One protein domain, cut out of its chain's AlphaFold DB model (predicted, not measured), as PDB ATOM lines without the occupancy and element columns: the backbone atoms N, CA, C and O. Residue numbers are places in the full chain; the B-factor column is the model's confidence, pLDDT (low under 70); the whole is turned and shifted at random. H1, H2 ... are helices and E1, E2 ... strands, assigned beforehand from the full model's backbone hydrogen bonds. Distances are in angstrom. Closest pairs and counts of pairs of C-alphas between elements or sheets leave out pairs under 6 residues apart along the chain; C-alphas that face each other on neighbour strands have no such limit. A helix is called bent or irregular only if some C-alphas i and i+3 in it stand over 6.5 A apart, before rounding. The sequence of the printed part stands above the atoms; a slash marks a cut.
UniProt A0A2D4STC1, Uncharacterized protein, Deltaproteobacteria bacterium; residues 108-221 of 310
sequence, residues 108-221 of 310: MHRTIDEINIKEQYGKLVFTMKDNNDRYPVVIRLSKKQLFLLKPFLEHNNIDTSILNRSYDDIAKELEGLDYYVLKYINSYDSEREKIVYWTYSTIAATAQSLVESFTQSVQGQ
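Overview. This is residues 108 to 221 of the 310 residues of an uncharacterized protein of Deltaproteobacteria bacterium (UniProt A0A2D4STC1). Two small three-stranded sheets are crossed and only partly face to face, a loose sandwich: the long hairpin E5 and E6, with short E1 beside E5, crosses the meander E2 E3 E4, and its tip, residues 189 to 194, sticks out. H4 covers one face of the hairpin's sheet, while H1, H2 and H3 gather at the end of the long axis away from the tip, with H1 and H3 on one face of the meander. The printed part has 114 residues with six named strands and four named helices, in the order E1 E2 E3 E4 H1 H2 H3 E5 E6 H4, of mixed class. Both sheets, E1 E5 E6 and E2 E3 E4, are antiparallel. The whole is compact, with a radius of gyration of the C-alphas of 15.0 A and spans of 46 by 31 by 30 A.

Arrangement. E1, residues 108 to 111, is an edge strand and the antiparallel neighbour of E5, residues 178 to 189; N 110 and O 179 are 2.9 A apart, within hydrogen-bond range. E5 forms a hairpin with E6, residues 194 to 204, at 156 degrees between directions; N 189 and O 194 are within range at 2.7 A. E2, residues 114 to 120, E3, residues 123 to 129, and E4, residues 137 to 141, form a meander, each strand the antiparallel neighbour of the one before. In it N 116 and O 127 are 2.9 A apart, and N 126 and O 139 2.8 A. The two sheets make a sandwich, two sheets face to face, with strands at 77 degrees; the C-alphas of Ile 139 and Ser 201 are the closest of E4 and E6, 5.6 A. H1, residues 143 to 155, is on both sheets; beside E1 E5 E6 it is only just at the sheet's level, its height over the sheet 3.7 A. H1 touches H2, residues 160 to 164, closest at C-alphas 150 and 160, 5.9 A. H2 and H3, residues 167 to 174, only just touch, only at the corner, with 3 pairs of C-alphas within 8 A, the closest 162 and 170 at 6.1 A. H3 lies over E2, slantwise at 34 degrees on the local plane, at a height over the sheet of 7.9 A; C-alphas 115 and 171 are closest, 5.8 A. H4, residues 207 to 219, lies over E5 and E6 at a height over the sheet of 9.1 A, slantwise to E6 at 56 degrees on the local plane. Every O i to N i+4 pair is within range in H3 and H4, but 3 of 9 in H1 and 0 of 1 in H2, where O i to N i+3 gives 6 of 10 and 2 of 2.

Along the chain. E1 begins at C-alpha 108 (33.609, 47.394, 33.583) and is 10.2 A long. E2 is 18.9 A long, E3 19.2 A and E4 13.3 A. H1 is 21.0 A long and irregular, with C-alphas 144 and 147 7.1 A apart; H2 is 8.3 A and H3 10.6 A. E5 is 34.1 A, ending at C-alpha 189 (48.256, 46.560, 13.360), and E6 28.9 A. H4 is 18.5 A and ends at C-alpha 219 (31.866, 30.633, 19.023).

Size, cuts and confidence. The two C-alphas farthest apart are those of Asp 159 and Glu 191, 48.4 A. The printed part has no cut and no long link; E3 to E4, 7 residues, is short and the others are tight. Mean pLDDT of the printed part is 75.8, and 37 residues are under 70, among them 183 to 202.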
ATOM      1  N   MET A 108      33.868  46.209  32.776       68.56
ATOM      2  CA  MET A 108      33.609  47.394  33.583       68.56
ATOM      3  C   MET A 108      32.209  47.335  34.198       68.56
ATOM      4  O   MET A 108      31.261  47.113  33.450       68.56
ATOM      5  N   HIS A 109      32.081  47.567  35.503       74.94
ATOM      6  CA  HIS A 109      30.818  47.816  36.206       74.94
ATOM      7  C   HIS A 109      30.594  49.323  36.358       74.94
ATOM      8  O   HIS A 109      31.525  50.035  36.741       74.94
ATOM      9  N   ARG A 110      29.397  49.807  36.023       78.31
ATOM     10  CA  ARG A 110      29.052  51.235  35.999       78.31
ATOM     11  C   ARG A 110      27.587  51.456  36.340       78.31
ATOM     12  O   ARG A 110      26.787  50.548  36.144       78.31
ATOM     13  N   THR A 111      27.247  52.686  36.707       86.06
ATOM     14  CA  THR A 111      25.858  53.135  36.861       86.06
ATOM     15  C   THR A 111      25.502  54.113  35.734       86.06
ATOM     16  O   THR A 111      26.337  54.895  35.270       86.06
ATOM     17  N   ILE A 112      24.278  54.033  35.207       89.50
ATOM     18  CA  ILE A 112      23.779  54.935  34.158       89.50
ATOM     19  C   ILE A 112      23.234  56.210  34.816       89.50
ATOM     20  O   ILE A 112      22.029  56.357  34.967       89.50
ATOM     21  N   ASP A 113      24.099  57.140  35.209       90.06
ATOM     22  CA  ASP A 113      23.642  58.393  35.834       90.06
ATOM     23  C   ASP A 113      23.026  59.371  34.826       90.06
ATOM     24  O   ASP A 113      22.056  60.051  35.130       90.06
ATOM     25  N   GLU A 114      23.569  59.437  33.609       91.06
ATOM     26  CA  GLU A 114      22.981  60.182  32.496       91.06
ATOM     27  C   GLU A 114      22.909  59.278  31.261       91.06
ATOM     28  O   GLU A 114      23.884  58.603  30.912       91.06
ATOM     29  N   ILE A 115      21.791  59.308  30.529       93.50
ATOM     30  CA  ILE A 115      21.651  58.599  29.253       93.50
ATOM     31  C   ILE A 115      20.944  59.442  28.195       93.50
ATOM     32  O   ILE A 115      19.919  60.073  28.424       93.50
ATOM     33  N   ASN A 116      21.499  59.426  26.986       92.44
ATOM     34  CA  ASN A 116      20.918  60.067  25.815       92.44
ATOM     35  C   ASN A 116      20.901  59.093  24.631       92.44
ATOM     36  O   ASN A 116      21.932  58.516  24.273       92.44
ATOM     37  N   ILE A 117      19.740  58.955  23.990       92.00
ATOM     38  CA  ILE A 117      19.509  58.033  22.876       92.00
ATOM     39  C   ILE A 117      19.144  58.845  21.633       92.00
ATOM     40  O   ILE A 117      18.143  59.557  21.610       92.00
ATOM     41  N   LYS A 118      19.954  58.746  20.572       91.31
ATOM     42  CA  LYS A 118      19.722  59.470  19.308       91.31
ATOM     43  C   LYS A 118      19.862  58.563  18.098       91.31
ATOM     44  O   LYS A 118      20.693  57.662  18.081       91.31
ATOM     45  N   GLU A 119      19.089  58.837  17.052       87.50
ATOM     46  CA  GLU A 119      19.230  58.151  15.768       87.50
ATOM     47  C   GLU A 119      20.301  58.851  14.910       87.50
ATOM     48  O   GLU A 119      20.214  60.047  14.634       87.50
ATOM     49  N   GLN A 120      21.337  58.115  14.505       77.75
ATOM     50  CA  GLN A 120      22.419  58.580  13.636       77.75
ATOM     51  C   GLN A 120      22.735  57.516  12.585       77.75
ATOM     52  O   GLN A 120      23.044  56.372  12.918       77.75
ATOM     53  N   TYR A 121      22.673  57.890  11.304       78.25
ATOM     54  CA  TYR A 121      22.996  57.005  10.173       78.25
ATOM     55  C   TYR A 121      22.263  55.646  10.216       78.25
ATOM     56  O   TYR A 121      22.851  54.598   9.948       78.25
ATOM     57  N   GLY A 122      20.980  55.651  10.601       73.75
ATOM     58  CA  GLY A 122      20.154  54.439  10.715       73.75
ATOM     59  C   GLY A 122      20.470  53.548  11.923       73.75
ATOM     60  O   GLY A 122      19.969  52.424  12.007       73.75
ATOM     61  N   LYS A 123      21.295  54.026  12.863       78.62
ATOM     62  CA  LYS A 123      21.589  53.366  14.140       78.62
ATOM     63  C   LYS A 123      21.103  54.216  15.308       78.62
ATOM     64  O   LYS A 123      21.174  55.438  15.271       78.62
ATOM     65  N   LEU A 124      20.648  53.553  16.357       81.12
ATOM     66  CA  LEU A 124      20.406  54.133  17.667       81.12
ATOM     67  C   LEU A 124      21.731  54.193  18.417       81.12
ATOM     68  O   LEU A 124      22.432  53.186  18.537       81.12
ATOM     69  N   VAL A 125      22.084  55.385  18.878       83.75
ATOM     70  CA  VAL A 125      23.313  55.681  19.603       83.75
ATOM     71  C   VAL A 125      22.940  55.993  21.044       83.75
ATOM     72  O   VAL A 125      22.385  57.053  21.323       83.75
ATOM     73  N   PHE A 126      23.247  55.054  21.932       85.06
ATOM     74  CA  PHE A 126      23.098  55.170  23.376       85.06
ATOM     75  C   PHE A 126      24.381  55.783  23.921       85.06
ATOM     76  O   PHE A 126      25.453  55.214  23.731       85.06
ATOM     77  N   THR A 127      24.283  56.949  24.548       86.12
ATOM     78  CA  THR A 127      25.401  57.632  25.208       86.12
ATOM     79  C   THR A 127      25.104  57.647  26.697       86.12
ATOM     80  O   THR A 127      24.180  58.345  27.097       86.12
ATOM     81  N   MET A 128      25.838  56.860  27.479       86.19
ATOM     82  CA  MET A 128      25.629  56.673  28.920       86.19
ATOM     83  C   MET A 128      26.824  57.224  29.687       86.19
ATOM     84  O   MET A 128      27.957  57.029  29.249       86.19
ATOM     85  N   LYS A 129      26.606  57.885  30.817       84.00
ATOM     86  CA  LYS A 129      27.665  58.499  31.621       84.00
ATOM     87  C   LYS A 129      27.399  58.249  33.105       84.00
ATOM     88  O   LYS A 129      26.266  58.389  33.538       84.00
ATOM     89  N   ASP A 130      28.444  57.894  33.843       81.50
ATOM     90  CA  ASP A 130      28.470  57.873  35.311       81.50
ATOM     91  C   ASP A 130      28.946  59.251  35.811       81.50
ATOM     92  O   ASP A 130      29.770  59.906  35.164       81.50
ATOM     93  N   ASN A 131      28.464  59.709  36.959       74.12
ATOM     94  CA  ASN A 131      28.858  60.968  37.590       74.12
ATOM     95  C   ASN A 131      30.351  61.003  37.931       74.12
ATOM     96  O   ASN A 131      30.969  62.071  37.926       74.12
ATOM     97  N   ASN A 132      30.930  59.839  38.224       62.41
ATOM     98  CA  ASN A 132      32.350  59.692  38.520       62.41
ATOM     99  C   ASN A 132      33.191  59.543  37.251       62.41
ATOM    100  O   ASN A 132      34.409  59.736  37.299       62.41
ATOM    101  N   ASP A 133      32.560  59.227  36.120       61.22
ATOM    102  CA  ASP A 133      33.257  59.096  34.856       61.22
ATOM    103  C   ASP A 133      33.496  60.472  34.243       61.22
ATOM    104  O   ASP A 133      32.588  61.271  33.980       61.22
ATOM    105  N   ARG A 134      34.746  60.713  33.857       54.88
ATOM    106  CA  ARG A 134      35.053  61.874  33.020       54.88
ATOM    107  C   ARG A 134      34.429  61.754  31.612       54.88
ATOM    108  O   ARG A 134      34.317  62.776  30.933       54.88
ATOM    109  N   TYR A 135      34.026  60.551  31.158       56.78
ATOM    110  CA  TYR A 135      33.640  60.280  29.759       56.78
ATOM    111  C   TYR A 135      32.560  59.200  29.576       56.78
ATOM    112  O   TYR A 135      32.580  58.189  30.280       56.78
ATOM    113  N   PRO A 136      31.669  59.357  28.575       70.31
ATOM    114  CA  PRO A 136      30.544  58.455  28.375       70.31
ATOM    115  C   PRO A 136      30.906  57.159  27.627       70.31
ATOM    116  O   PRO A 136      31.761  57.133  26.740       70.31
ATOM    117  N   VAL A 137      30.165  56.092  27.916       73.56
ATOM    118  CA  VAL A 137      30.104  54.861  27.120       73.56
ATOM    119  C   VAL A 137      29.130  55.055  25.958       73.56
ATOM    120  O   VAL A 137      28.009  55.526  26.148       73.56
ATOM    121  N   VAL A 138      29.533  54.650  24.748       73.62
ATOM    122  CA  VAL A 138      28.689  54.747  23.549       73.62
ATOM    123  C   VAL A 138      28.401  53.372  22.961       73.62
ATOM    124  O   VAL A 138      29.310  52.691  22.491       73.62
ATOM    125  N   ILE A 139      27.123  52.999  22.895       75.88
ATOM    126  CA  ILE A 139      26.656  51.754  22.273       75.88
ATOM    127  C   ILE A 139      25.810  52.077  21.047       75.88
ATOM    128  O   ILE A 139      25.022  53.022  21.036       75.88
ATOM    129  N   ARG A 140      25.994  51.296  19.976       75.88
ATOM    130  CA  ARG A 140      25.306  51.501  18.697       75.88
ATOM    131  C   ARG A 140      24.528  50.258  18.302       75.88
ATOM    132  O   ARG A 140      25.131  49.250  17.947       75.88
ATOM    133  N   LEU A 141      23.205  50.368  18.279       74.25
ATOM    134  CA  LEU A 141      22.296  49.286  17.904       74.25
ATOM    135  C   LEU A 141      21.440  49.712  16.714       74.25
ATOM    136  O   LEU A 141      21.036  50.864  16.604       74.25
ATOM    137  N   SER A 142      21.117  48.797  15.807       77.81
ATOM    138  CA  SER A 142      19.992  49.023  14.892       77.81
ATOM    139  C   SER A 142      18.661  48.869  15.639       77.81
ATOM    140  O   SER A 142      18.599  48.198  16.669       77.81
ATOM    141  N   LYS A 143      17.559  49.407  15.095       80.06
ATOM    142  CA  LYS A 143      16.209  49.204  15.668       80.06
ATOM    143  C   LYS A 143      15.874  47.720  15.846       80.06
ATOM    144  O   LYS A 143      15.326  47.319  16.865       80.06
ATOM    145  N   LYS A 144      16.289  46.884  14.886       78.31
ATOM    146  CA  LYS A 144      16.114  45.423  14.936       78.31
ATOM    147  C   LYS A 144      16.921  44.747  16.041       78.31
ATOM    148  O   LYS A 144      16.639  43.598  16.324       78.31
ATOM    149  N   GLN A 145      17.912  45.415  16.624       78.19
ATOM    150  CA  GLN A 145      18.762  44.891  17.695       78.19
ATOM    151  C   GLN A 145      18.331  45.371  19.086       78.19
ATOM    152  O   GLN A 145      18.941  44.965  20.065       78.19
ATOM    153  N   LEU A 146      17.265  46.175  19.209       80.44
ATOM    154  CA  LEU A 146      16.739  46.597  20.514       80.44
ATOM    155  C   LEU A 146      16.349  45.418  21.415       80.44
ATOM    156  O   LEU A 146      16.411  45.539  22.633       80.44
ATOM    157  N   PHE A 147      16.012  44.257  20.839       80.56
ATOM    158  CA  PHE A 147      15.731  43.053  21.626       80.56
ATOM    159  C   PHE A 147      16.922  42.593  22.479       80.56
ATOM    160  O   PHE A 147      16.704  41.877  23.451       80.56
ATOM    161  N   LEU A 148      18.155  43.005  22.152       80.19
ATOM    162  CA  LEU A 148      19.344  42.704  22.953       80.19
ATOM    163  C   LEU A 148      19.297  43.355  24.342       80.19
ATOM    164  O   LEU A 148      20.001  42.905  25.235       80.19
ATOM    165  N   LEU A 149      18.448  44.369  24.544       84.19
ATOM    166  CA  LEU A 149      18.222  44.980  25.854       84.19
ATOM    167  C   LEU A 149      17.238  44.189  26.722       84.19
ATOM    168  O   LEU A 149      17.183  44.431  27.921       84.19
ATOM    169  N   LYS A 150      16.463  43.244  26.169       86.88
ATOM    170  CA  LYS A 150      15.434  42.526  26.942       86.88
ATOM    171  C   LYS A 150      15.984  41.833  28.189       86.88
ATOM    172  O   LYS A 150      15.421  42.084  29.248       86.88
ATOM    173  N   PRO A 151      17.094  41.068  28.126       83.81
ATOM    174  CA  PRO A 151      17.633  40.427  29.324       83.81
ATOM    175  C   PRO A 151      18.052  41.443  30.393       83.81
ATOM    176  O   PRO A 151      17.916  41.185  31.584       83.81
ATOM    177  N   PHE A 152      18.542  42.613  29.967       88.06
ATOM    178  CA  PHE A 152      18.908  43.705  30.865       88.06
ATOM    179  C   PHE A 152      17.682  44.324  31.548       88.06
ATOM    180  O   PHE A 152      17.688  44.526  32.759       88.06
ATOM    181  N   LEU A 153      16.617  44.582  30.787       90.50
ATOM    182  CA  LEU A 153      15.359  45.123  31.307       90.50
ATOM    183  C   LEU A 153      14.673  44.135  32.259       90.50
ATOM    184  O   LEU A 153      14.284  44.511  33.358       90.50
ATOM    185  N   GLU A 154      14.585  42.865  31.865       91.00
ATOM    186  CA  GLU A 154      13.976  41.797  32.664       91.00
ATOM    187  C   GLU A 154      14.703  41.607  34.000       91.00
ATOM    188  O   GLU A 154      14.051  41.490  35.035       91.00
ATOM    189  N   HIS A 155      16.040  41.652  34.004       89.94
ATOM    190  CA  HIS A 155      16.830  41.586  35.237       89.94
ATOM    191  C   HIS A 155      16.504  42.727  36.208       89.94
ATOM    192  O   HIS A 155      16.466  42.523  37.419       89.94
ATOM    193  N   ASN A 156      16.238  43.920  35.674       90.06
ATOM    194  CA  ASN A 156      15.894  45.106  36.452       90.06
ATOM    195  C   ASN A 156      14.381  45.240  36.711       90.06
ATOM    196  O   ASN A 156      13.933  46.269  37.206       90.06
ATOM    197  N   ASN A 157      13.585  44.200  36.427       93.31
ATOM    198  CA  ASN A 157      12.123  44.185  36.572       93.31
ATOM    199  C   ASN A 157      11.395  45.267  35.748       93.31
ATOM    200  O   ASN A 157      10.322  45.733  36.135       93.31
ATOM    201  N   ILE A 158      11.955  45.646  34.599       93.69
ATOM    202  CA  ILE A 158      11.368  46.623  33.678       93.69
ATOM    203  C   ILE A 158      10.613  45.888  32.568       93.69
ATOM    204  O   ILE A 158      11.126  44.956  31.945       93.69
ATOM    205  N   ASP A 159       9.386  46.330  32.285       93.25
ATOM    206  CA  ASP A 159       8.574  45.770  31.205       93.25
ATOM    207  C   ASP A 159       9.221  46.027  29.834       93.25
ATOM    208  O   ASP A 159       9.360  47.166  29.385       93.25
ATOM    209  N   THR A 160       9.549  44.946  29.119       92.56
ATOM    210  CA  THR A 160      10.154  44.995  27.778       92.56
ATOM    211  C   THR A 160       9.299  45.716  26.729       92.56
ATOM    212  O   THR A 160       9.828  46.105  25.683       92.56
ATOM    213  N   SER A 161       8.006  45.951  26.991       93.06
ATOM    214  CA  SER A 161       7.147  46.787  26.142       93.06
ATOM    215  C   SER A 161       7.657  48.230  26.008       93.06
ATOM    216  O   SER A 161       7.343  48.889  25.011       93.06
ATOM    217  N   ILE A 162       8.510  48.691  26.940       92.69
ATOM    218  CA  ILE A 162       9.200  49.988  26.887       92.69
ATOM    219  C   ILE A 162       9.974  50.193  25.580       92.69
ATOM    220  O   ILE A 162      10.041  51.308  25.071       92.69
ATOM    221  N   LEU A 163      10.476  49.114  24.967       90.00
ATOM    222  CA  LEU A 163      11.229  49.160  23.709       90.00
ATOM    223  C   LEU A 163      10.393  49.639  22.508       90.00
ATOM    224  O   LEU A 163      10.961  49.974  21.470       90.00
ATOM    225  N   ASN A 164       9.062  49.669  22.638       91.56
ATOM    226  CA  ASN A 164       8.144  50.196  21.626       91.56
ATOM    227  C   ASN A 164       7.736  51.659  21.882       91.56
ATOM    228  O   ASN A 164       6.949  52.208  21.110       91.56
ATOM    229  N   ARG A 165       8.210  52.276  22.973       92.19
ATOM    230  CA  ARG A 165       7.887  53.661  23.345       92.19
ATOM    231  C   ARG A 165       8.907  54.650  22.777       92.19
ATOM    232  O   ARG A 165       9.757  54.293  21.959       92.19
ATOM    233  N   SER A 166       8.779  55.920  23.163       92.88
ATOM    234  CA  SER A 166       9.722  56.954  22.746       92.88
ATOM    235  C   SER A 166      11.113  56.692  23.333       92.88
ATOM    236  O   SER A 166      11.255  56.055  24.377       92.88
ATOM    237  N   TYR A 167      12.160  57.191  22.672       91.31
ATOM    238  CA  TYR A 167      13.525  57.034  23.183       91.31
ATOM    239  C   TYR A 167      13.739  57.757  24.517       91.31
ATOM    240  O   TYR A 167      14.550  57.297  25.313       91.31
ATOM    241  N   ASP A 168      12.988  58.828  24.781       92.88
ATOM    242  CA  ASP A 168      13.017  59.535  26.063       92.88
ATOM    243  C   ASP A 168      12.440  58.666  27.192       92.88
ATOM    244  O   ASP A 168      12.960  58.685  28.304       92.88
ATOM    245  N   ASP A 169      11.406  57.867  26.908       93.00
ATOM    246  CA  ASP A 169      10.857  56.918  27.884       93.00
ATOM    247  C   ASP A 169      11.854  55.789  28.168       93.00
ATOM    248  O   ASP A 169      12.076  55.440  29.323       93.00
ATOM    249  N   ILE A 170      12.503  55.254  27.126       91.88
ATOM    250  CA  ILE A 170      13.553  54.236  27.289       91.88
ATOM    251  C   ILE A 170      14.719  54.803  28.108       91.88
ATOM    252  O   ILE A 170      15.215  54.129  29.000       91.88
ATOM    253  N   ALA A 171      15.158  56.031  27.820       93.25
ATOM    254  CA  ALA A 171      16.244  56.687  28.542       93.25
ATOM    255  C   ALA A 171      15.933  56.814  30.043       93.25
ATOM    256  O   ALA A 171      16.754  56.415  30.859       93.25
ATOM    257  N   LYS A 172      14.730  57.280  30.398       94.50
ATOM    258  CA  LYS A 172      14.306  57.429  31.800       94.50
ATOM    259  C   LYS A 172      14.272  56.114  32.572       94.50
ATOM    260  O   LYS A 172      14.640  56.095  33.735       94.50
ATOM    261  N   GLU A 173      13.825  55.030  31.944       94.25
ATOM    262  CA  GLU A 173      13.770  53.711  32.596       94.25
ATOM    263  C   GLU A 173      15.162  53.096  32.793       94.25
ATOM    264  O   GLU A 173      15.348  52.253  33.662       94.25
ATOM    265  N   LEU A 174      16.146  53.496  31.980       92.56
ATOM    266  CA  LEU A 174      17.524  53.018  32.098       92.56
ATOM    267  C   LEU A 174      18.364  53.836  33.090       92.56
ATOM    268  O   LEU A 174      19.417  53.362  33.515       92.56
ATOM    269  N   GLU A 175      17.937  55.050  33.431       93.94
ATOM    270  CA  GLU A 175      18.647  55.951  34.342       93.94
ATOM    271  C   GLU A 175      18.701  55.372  35.768       93.94
ATOM    272  O   GLU A 175      17.725  54.834  36.289       93.94
ATOM    273  N   GLY A 176      19.870  55.458  36.401       90.31
ATOM    274  CA  GLY A 176      20.158  54.908  37.725       90.31
ATOM    275  C   GLY A 176      20.425  53.400  37.766       90.31
ATOM    276  O   GLY A 176      20.690  52.875  38.845       90.31
ATOM    277  N   LEU A 177      20.368  52.691  36.632       91.00
ATOM    278  CA  LEU A 177      20.639  51.252  36.601       91.00
ATOM    279  C   LEU A 177      22.132  50.944  36.523       91.00
ATOM    280  O   LEU A 177      22.888  51.590  35.794       91.00
ATOM    281  N   ASP A 178      22.524  49.875  37.205       87.00
ATOM    282  CA  ASP A 178      23.854  49.299  37.087       87.00
ATOM    283  C   ASP A 178      23.974  48.446  35.820       87.00
ATOM    284  O   ASP A 178      23.067  47.696  35.447       87.00
ATOM    285  N   TYR A 179      25.117  48.537  35.149       84.38
ATOM    286  CA  TYR A 179      25.405  47.795  33.932       84.38
ATOM    287  C   TYR A 179      26.871  47.396  33.818       84.38
ATOM    288  O   TYR A 179      27.775  47.972  34.428       84.38
ATOM    289  N   TYR A 180      27.098  46.386  32.983       78.38
ATOM    290  CA  TYR A 180      28.408  45.825  32.706       78.38
ATOM    291  C   TYR A 180      28.756  45.957  31.220       78.38
ATOM    292  O   TYR A 180      27.913  45.707  30.354       78.38
ATOM    293  N   VAL A 181      30.012  46.310  30.923       74.31
ATOM    294  CA  VAL A 181      30.552  46.453  29.555       74.31
ATOM    295  C   VAL A 181      31.871  45.707  29.420       74.31
ATOM    296  O   VAL A 181      32.731  45.818  30.287       74.31
ATOM    297  N   LEU A 182      32.064  44.986  28.312       72.44
ATOM    298  CA  LEU A 182      33.256  44.176  28.076       72.44
ATOM    299  C   LEU A 182      34.117  44.808  26.986       72.44
ATOM    300  O   LEU A 182      33.648  45.120  25.894       72.44
ATOM    301  N   LYS A 183      35.406  44.964  27.269       63.38
ATOM    302  CA  LYS A 183      36.426  45.373  26.300       63.38
ATOM    303  C   LYS A 183      37.419  44.256  26.102       63.38
ATOM    304  O   LYS A 183      37.840  43.662  27.087       63.38
ATOM    305  N   TYR A 184      37.858  44.028  24.874       59.53
ATOM    306  CA  TYR A 184      38.879  43.028  24.593       59.53
ATOM    307  C   TYR A 184      39.937  43.553  23.626       59.53
ATOM    308  O   TYR A 184      39.727  44.494  22.853       59.53
ATOM    309  N   ILE A 185      41.109  42.933  23.707       53.22
ATOM    310  CA  ILE A 185      42.230  43.209  22.812       53.22
ATOM    311  C   ILE A 185      42.062  42.325  21.582       53.22
ATOM    312  O   ILE A 185      41.987  41.106  21.718       53.22
ATOM    313  N   ASN A 186      41.974  42.929  20.398       51.22
ATOM    314  CA  ASN A 186      41.696  42.192  19.170       51.22
ATOM    315  C   ASN A 186      42.989  41.790  18.446       51.22
ATOM    316  O   ASN A 186      43.297  40.610  18.319       51.22
ATOM    317  N   SER A 187      43.779  42.768  18.000       48.53
ATOM    318  CA  SER A 187      44.965  42.502  17.176       48.53
ATOM    319  C   SER A 187      46.004  43.618  17.256       48.53
ATOM    320  O   SER A 187      45.733  44.701  17.770       48.53
ATOM    321  N   TYR A 188      47.209  43.360  16.746       49.22
ATOM    322  CA  TYR A 188      48.244  44.372  16.527       49.22
ATOM    323  C   TYR A 188      48.312  44.714  15.031       49.22
ATOM    324  O   TYR A 188      48.570  43.847  14.201       49.22
ATOM    325  N   ASP A 189      48.062  45.975  14.687       47.56
ATOM    326  CA  ASP A 189      48.256  46.560  13.360       47.56
ATOM    327  C   ASP A 189      49.735  46.951  13.221       47.56
ATOM    328  O   ASP A 189      50.201  47.944  13.790       47.56
ATOM    329  N   SER A 190      50.473  46.121  12.483       41.94
ATOM    330  CA  SER A 190      51.915  46.248  12.278       41.94
ATOM    331  C   SER A 190      52.317  47.461  11.443       41.94
ATOM    332  O   SER A 190      53.418  47.966  11.618       41.94
ATOM    333  N   GLU A 191      51.451  47.945  10.549       45.56
ATOM    334  CA  GLU A 191      51.755  49.103   9.695       45.56
ATOM    335  C   GLU A 191      51.713  50.412  10.479       45.56
ATOM    336  O   GLU A 191      52.419  51.370  10.165       45.56
ATOM    337  N   ARG A 192      50.869  50.461  11.511       43.72
ATOM    338  CA  ARG A 192      50.701  51.635  12.374       43.72
ATOM    339  C   ARG A 192      51.314  51.455  13.758       43.72
ATOM    340  O   ARG A 192      51.085  52.308  14.614       43.72
ATOM    341  N   GLU A 193      52.036  50.352  13.956       47.50
ATOM    342  CA  GLU A 193      52.616  49.911  15.226       47.50
ATOM    343  C   GLU A 193      51.644  50.054  16.407       47.50
ATOM    344  O   GLU A 193      51.985  50.561  17.478       47.50
ATOM    345  N   LYS A 194      50.383  49.660  16.198       44.16
ATOM    346  CA  LYS A 194      49.312  49.917  17.161       44.16
ATOM    347  C   LYS A 194      48.519  48.679  17.500       44.16
ATOM    348  O   LYS A 194      48.205  47.867  16.643       44.16
ATOM    349  N   ILE A 195      48.077  48.597  18.742       45.34
ATOM    350  CA  ILE A 195      47.100  47.592  19.147       45.34
ATOM    351  C   ILE A 195      45.696  48.121  18.849       45.34
ATOM    352  O   ILE A 195      45.381  49.287  19.103       45.34
ATOM    353  N   VAL A 196      44.859  47.255  18.299       49.47
ATOM    354  CA  VAL A 196      43.461  47.507  17.980       49.47
ATOM    355  C   VAL A 196      42.603  46.908  19.091       49.47
ATOM    356  O   VAL A 196      42.571  45.692  19.292       49.47
ATOM    357  N   TYR A 197      41.908  47.783  19.813       49.94
ATOM    358  CA  TYR A 197      40.935  47.421  20.842       49.94
ATOM    359  C   TYR A 197      39.549  47.398  20.242       49.94
ATOM    360  O   TYR A 197      39.263  48.147  19.306       49.94
ATOM    361  N   TRP A 198      38.716  46.519  20.780       53.62
ATOM    362  CA  TRP A 198      37.309  46.469  20.448       53.62
ATOM    363  C   TRP A 198      36.496  46.426  21.732       53.62
ATOM    364  O   TRP A 198      36.776  45.656  22.656       53.62
ATOM    365  N   THR A 199      35.464  47.257  21.776       58.28
ATOM    366  CA  THR A 199      34.447  47.185  22.817       58.28
ATOM    367  C   THR A 199      33.355  46.224  22.370       58.28
ATOM    368  O   THR A 199      32.684  46.445  21.356       58.28
ATOM    369  N   TYR A 200      33.144  45.158  23.140       64.12
ATOM    370  CA  TYR A 200      31.972  44.317  22.973       64.12
ATOM    371  C   TYR A 200      30.748  45.115  23.431       64.12
ATOM    372  O   TYR A 200      30.522  45.348  24.618       64.12
ATOM    373  N   SER A 201      30.016  45.636  22.447       62.97
ATOM    374  CA  SER A 201      29.005  46.683  22.621       62.97
ATOM    375  C   SER A 201      27.651  46.107  23.049       62.97
ATOM    376  O   SER A 201      26.660  46.247  22.334       62.97
ATOM    377  N   THR A 202      27.626  45.461  24.212       69.56
ATOM    378  CA  THR A 202      26.423  44.889  24.830       69.56
ATOM    379  C   THR A 202      26.260  45.461  26.234       69.56
ATOM    380  O   THR A 202      27.236  45.569  26.972       69.56
ATOM    381  N   ILE A 203      25.026  45.828  26.593       73.25
ATOM    382  CA  ILE A 203      24.644  46.167  27.968       73.25
ATOM    383  C   ILE A 203      24.213  44.869  28.638       73.25
ATOM    384  O   ILE A 203      23.309  44.194  28.146       73.25
ATOM    385  N   ALA A 204      24.859  44.517  29.741       80.50
ATOM    386  CA  ALA A 204      24.520  43.339  30.524       80.50
ATOM    387  C   ALA A 204      24.266  43.724  31.977       80.50
ATOM    388  O   ALA A 204      24.923  44.615  32.507       80.50
ATOM    389  N   ALA A 205      23.325  43.036  32.622       78.81
ATOM    390  CA  ALA A 205      22.960  43.322  34.009       78.81
ATOM    391  C   ALA A 205      23.892  42.624  35.006       78.81
ATOM    392  O   ALA A 205      23.954  42.983  36.173       78.81
ATOM    393  N   THR A 206      24.643  41.623  34.539       73.94
ATOM    394  CA  THR A 206      25.648  40.921  35.340       73.94
ATOM    395  C   THR A 206      26.901  40.666  34.513       73.94
ATOM    396  O   THR A 206      26.815  40.399  33.308       73.94
ATOM    397  N   ALA A 207      28.064  40.659  35.169       68.00
ATOM    398  CA  ALA A 207      29.333  40.294  34.540       68.00
ATOM    399  C   ALA A 207      29.273  38.903  33.882       68.00
ATOM    400  O   ALA A 207      29.740  38.728  32.760       68.00
ATOM    401  N   GLN A 208      28.633  37.931  34.539       66.94
ATOM    402  CA  GLN A 208      28.513  36.564  34.030       66.94
ATOM    403  C   GLN A 208      27.740  36.503  32.705       66.94
ATOM    404  O   GLN A 208      28.234  35.941  31.729       66.94
ATOM    405  N   SER A 209      26.571  37.153  32.632       69.81
ATOM    406  CA  SER A 209      25.768  37.188  31.397       69.81
ATOM    407  C   SER A 209      26.518  37.831  30.223       69.81
ATOM    408  O   SER A 209      26.370  37.420  29.071       69.81
ATOM    409  N   LEU A 210      27.385  38.804  30.519       72.69
ATOM    410  CA  LEU A 210      28.225  39.463  29.531       72.69
ATOM    411  C   LEU A 210      29.321  38.540  28.986       72.69
ATOM    412  O   LEU A 210      29.547  38.516  27.776       72.69
ATOM    413  N   VAL A 211      29.974  37.761  29.857       69.44
ATOM    414  CA  VAL A 211      30.987  36.762  29.470       69.44
ATOM    415  C   VAL A 211      30.376  35.670  28.604       69.44
ATOM    416  O   VAL A 211      30.963  35.278  27.594       69.44
ATOM    417  N   GLU A 212      29.207  35.170  28.992       69.19
ATOM    418  CA  GLU A 212      28.499  34.123  28.257       69.19
ATOM    419  C   GLU A 212      28.099  34.612  26.865       69.19
ATOM    420  O   GLU A 212      28.409  33.957  25.869       69.19
ATOM    421  N   SER A 213      27.502  35.805  26.780       71.06
ATOM    422  CA  SER A 213      27.124  36.437  25.513       71.06
ATOM    423  C   SER A 213      28.335  36.689  24.605       71.06
ATOM    424  O   SER A 213      28.303  36.387  23.405       71.06
ATOM    425  N   PHE A 214      29.440  37.169  25.182       72.12
ATOM    426  CA  PHE A 214      30.701  37.355  24.471       72.12
ATOM    427  C   PHE A 214      31.236  36.024  23.930       72.12
ATOM    428  O   PHE A 214      31.526  35.913  22.741       72.12
ATOM    429  N   THR A 215      31.278  34.986  24.766       67.88
ATOM    430  CA  THR A 215      31.786  33.656  24.402       67.88
ATOM    431  C   THR A 215      30.931  33.005  23.310       67.88
ATOM    432  O   THR A 215      31.472  32.453  22.354       67.88
ATOM    433  N   GLN A 216      29.603  33.129  23.384       65.94
ATOM    434  CA  GLN A 216      28.693  32.686  22.323       65.94
ATOM    435  C   GLN A 216      28.922  33.451  21.013       65.94
ATOM    436  O   GLN A 216      28.907  32.858  19.937       65.94
ATOM    437  N   SER A 217      29.173  34.761  21.088       66.19
ATOM    438  CA  SER A 217      29.455  35.590  19.906       66.19
ATOM    439  C   SER A 217      30.774  35.207  19.232       66.19
ATOM    440  O   SER A 217      30.869  35.222  18.003       66.19
ATOM    441  N   VAL A 218      31.773  34.829  20.032       60.66
ATOM    442  CA  VAL A 218      33.042  34.259  19.566       60.66
ATOM    443  C   VAL A 218      32.808  32.917  18.874       60.66
ATOM    444  O   VAL A 218      33.183  32.749  17.717       60.66
ATOM    445  N   GLN A 219      32.137  31.978  19.548       61.16
ATOM    446  CA  GLN A 219      31.866  30.633  19.023       61.16
ATOM    447  C   GLN A 219      31.017  30.665  17.745       61.16
ATOM    448  O   GLN A 219      31.248  29.890  16.822       61.16
ATOM    449  N   GLY A 220      30.058  31.589  17.673       57.09
ATOM    450  CA  GLY A 220      29.207  31.807  16.507       57.09
ATOM    451  C   GLY A 220      29.864  32.599  15.373       57.09
ATOM    452  O   GLY A 220      29.175  32.935  14.416       57.09
ATOM    453  N   GLN A 221      31.158  32.937  15.472       58.44
ATOM    454  CA  GLN A 221      31.909  33.729  14.483       58.44
ATOM    455  C   GLN A 221      31.321  35.125  14.195       58.44
ATOM    456  O   GLN A 221      31.669  35.771  13.207       58.44
TER     457      GLN A 221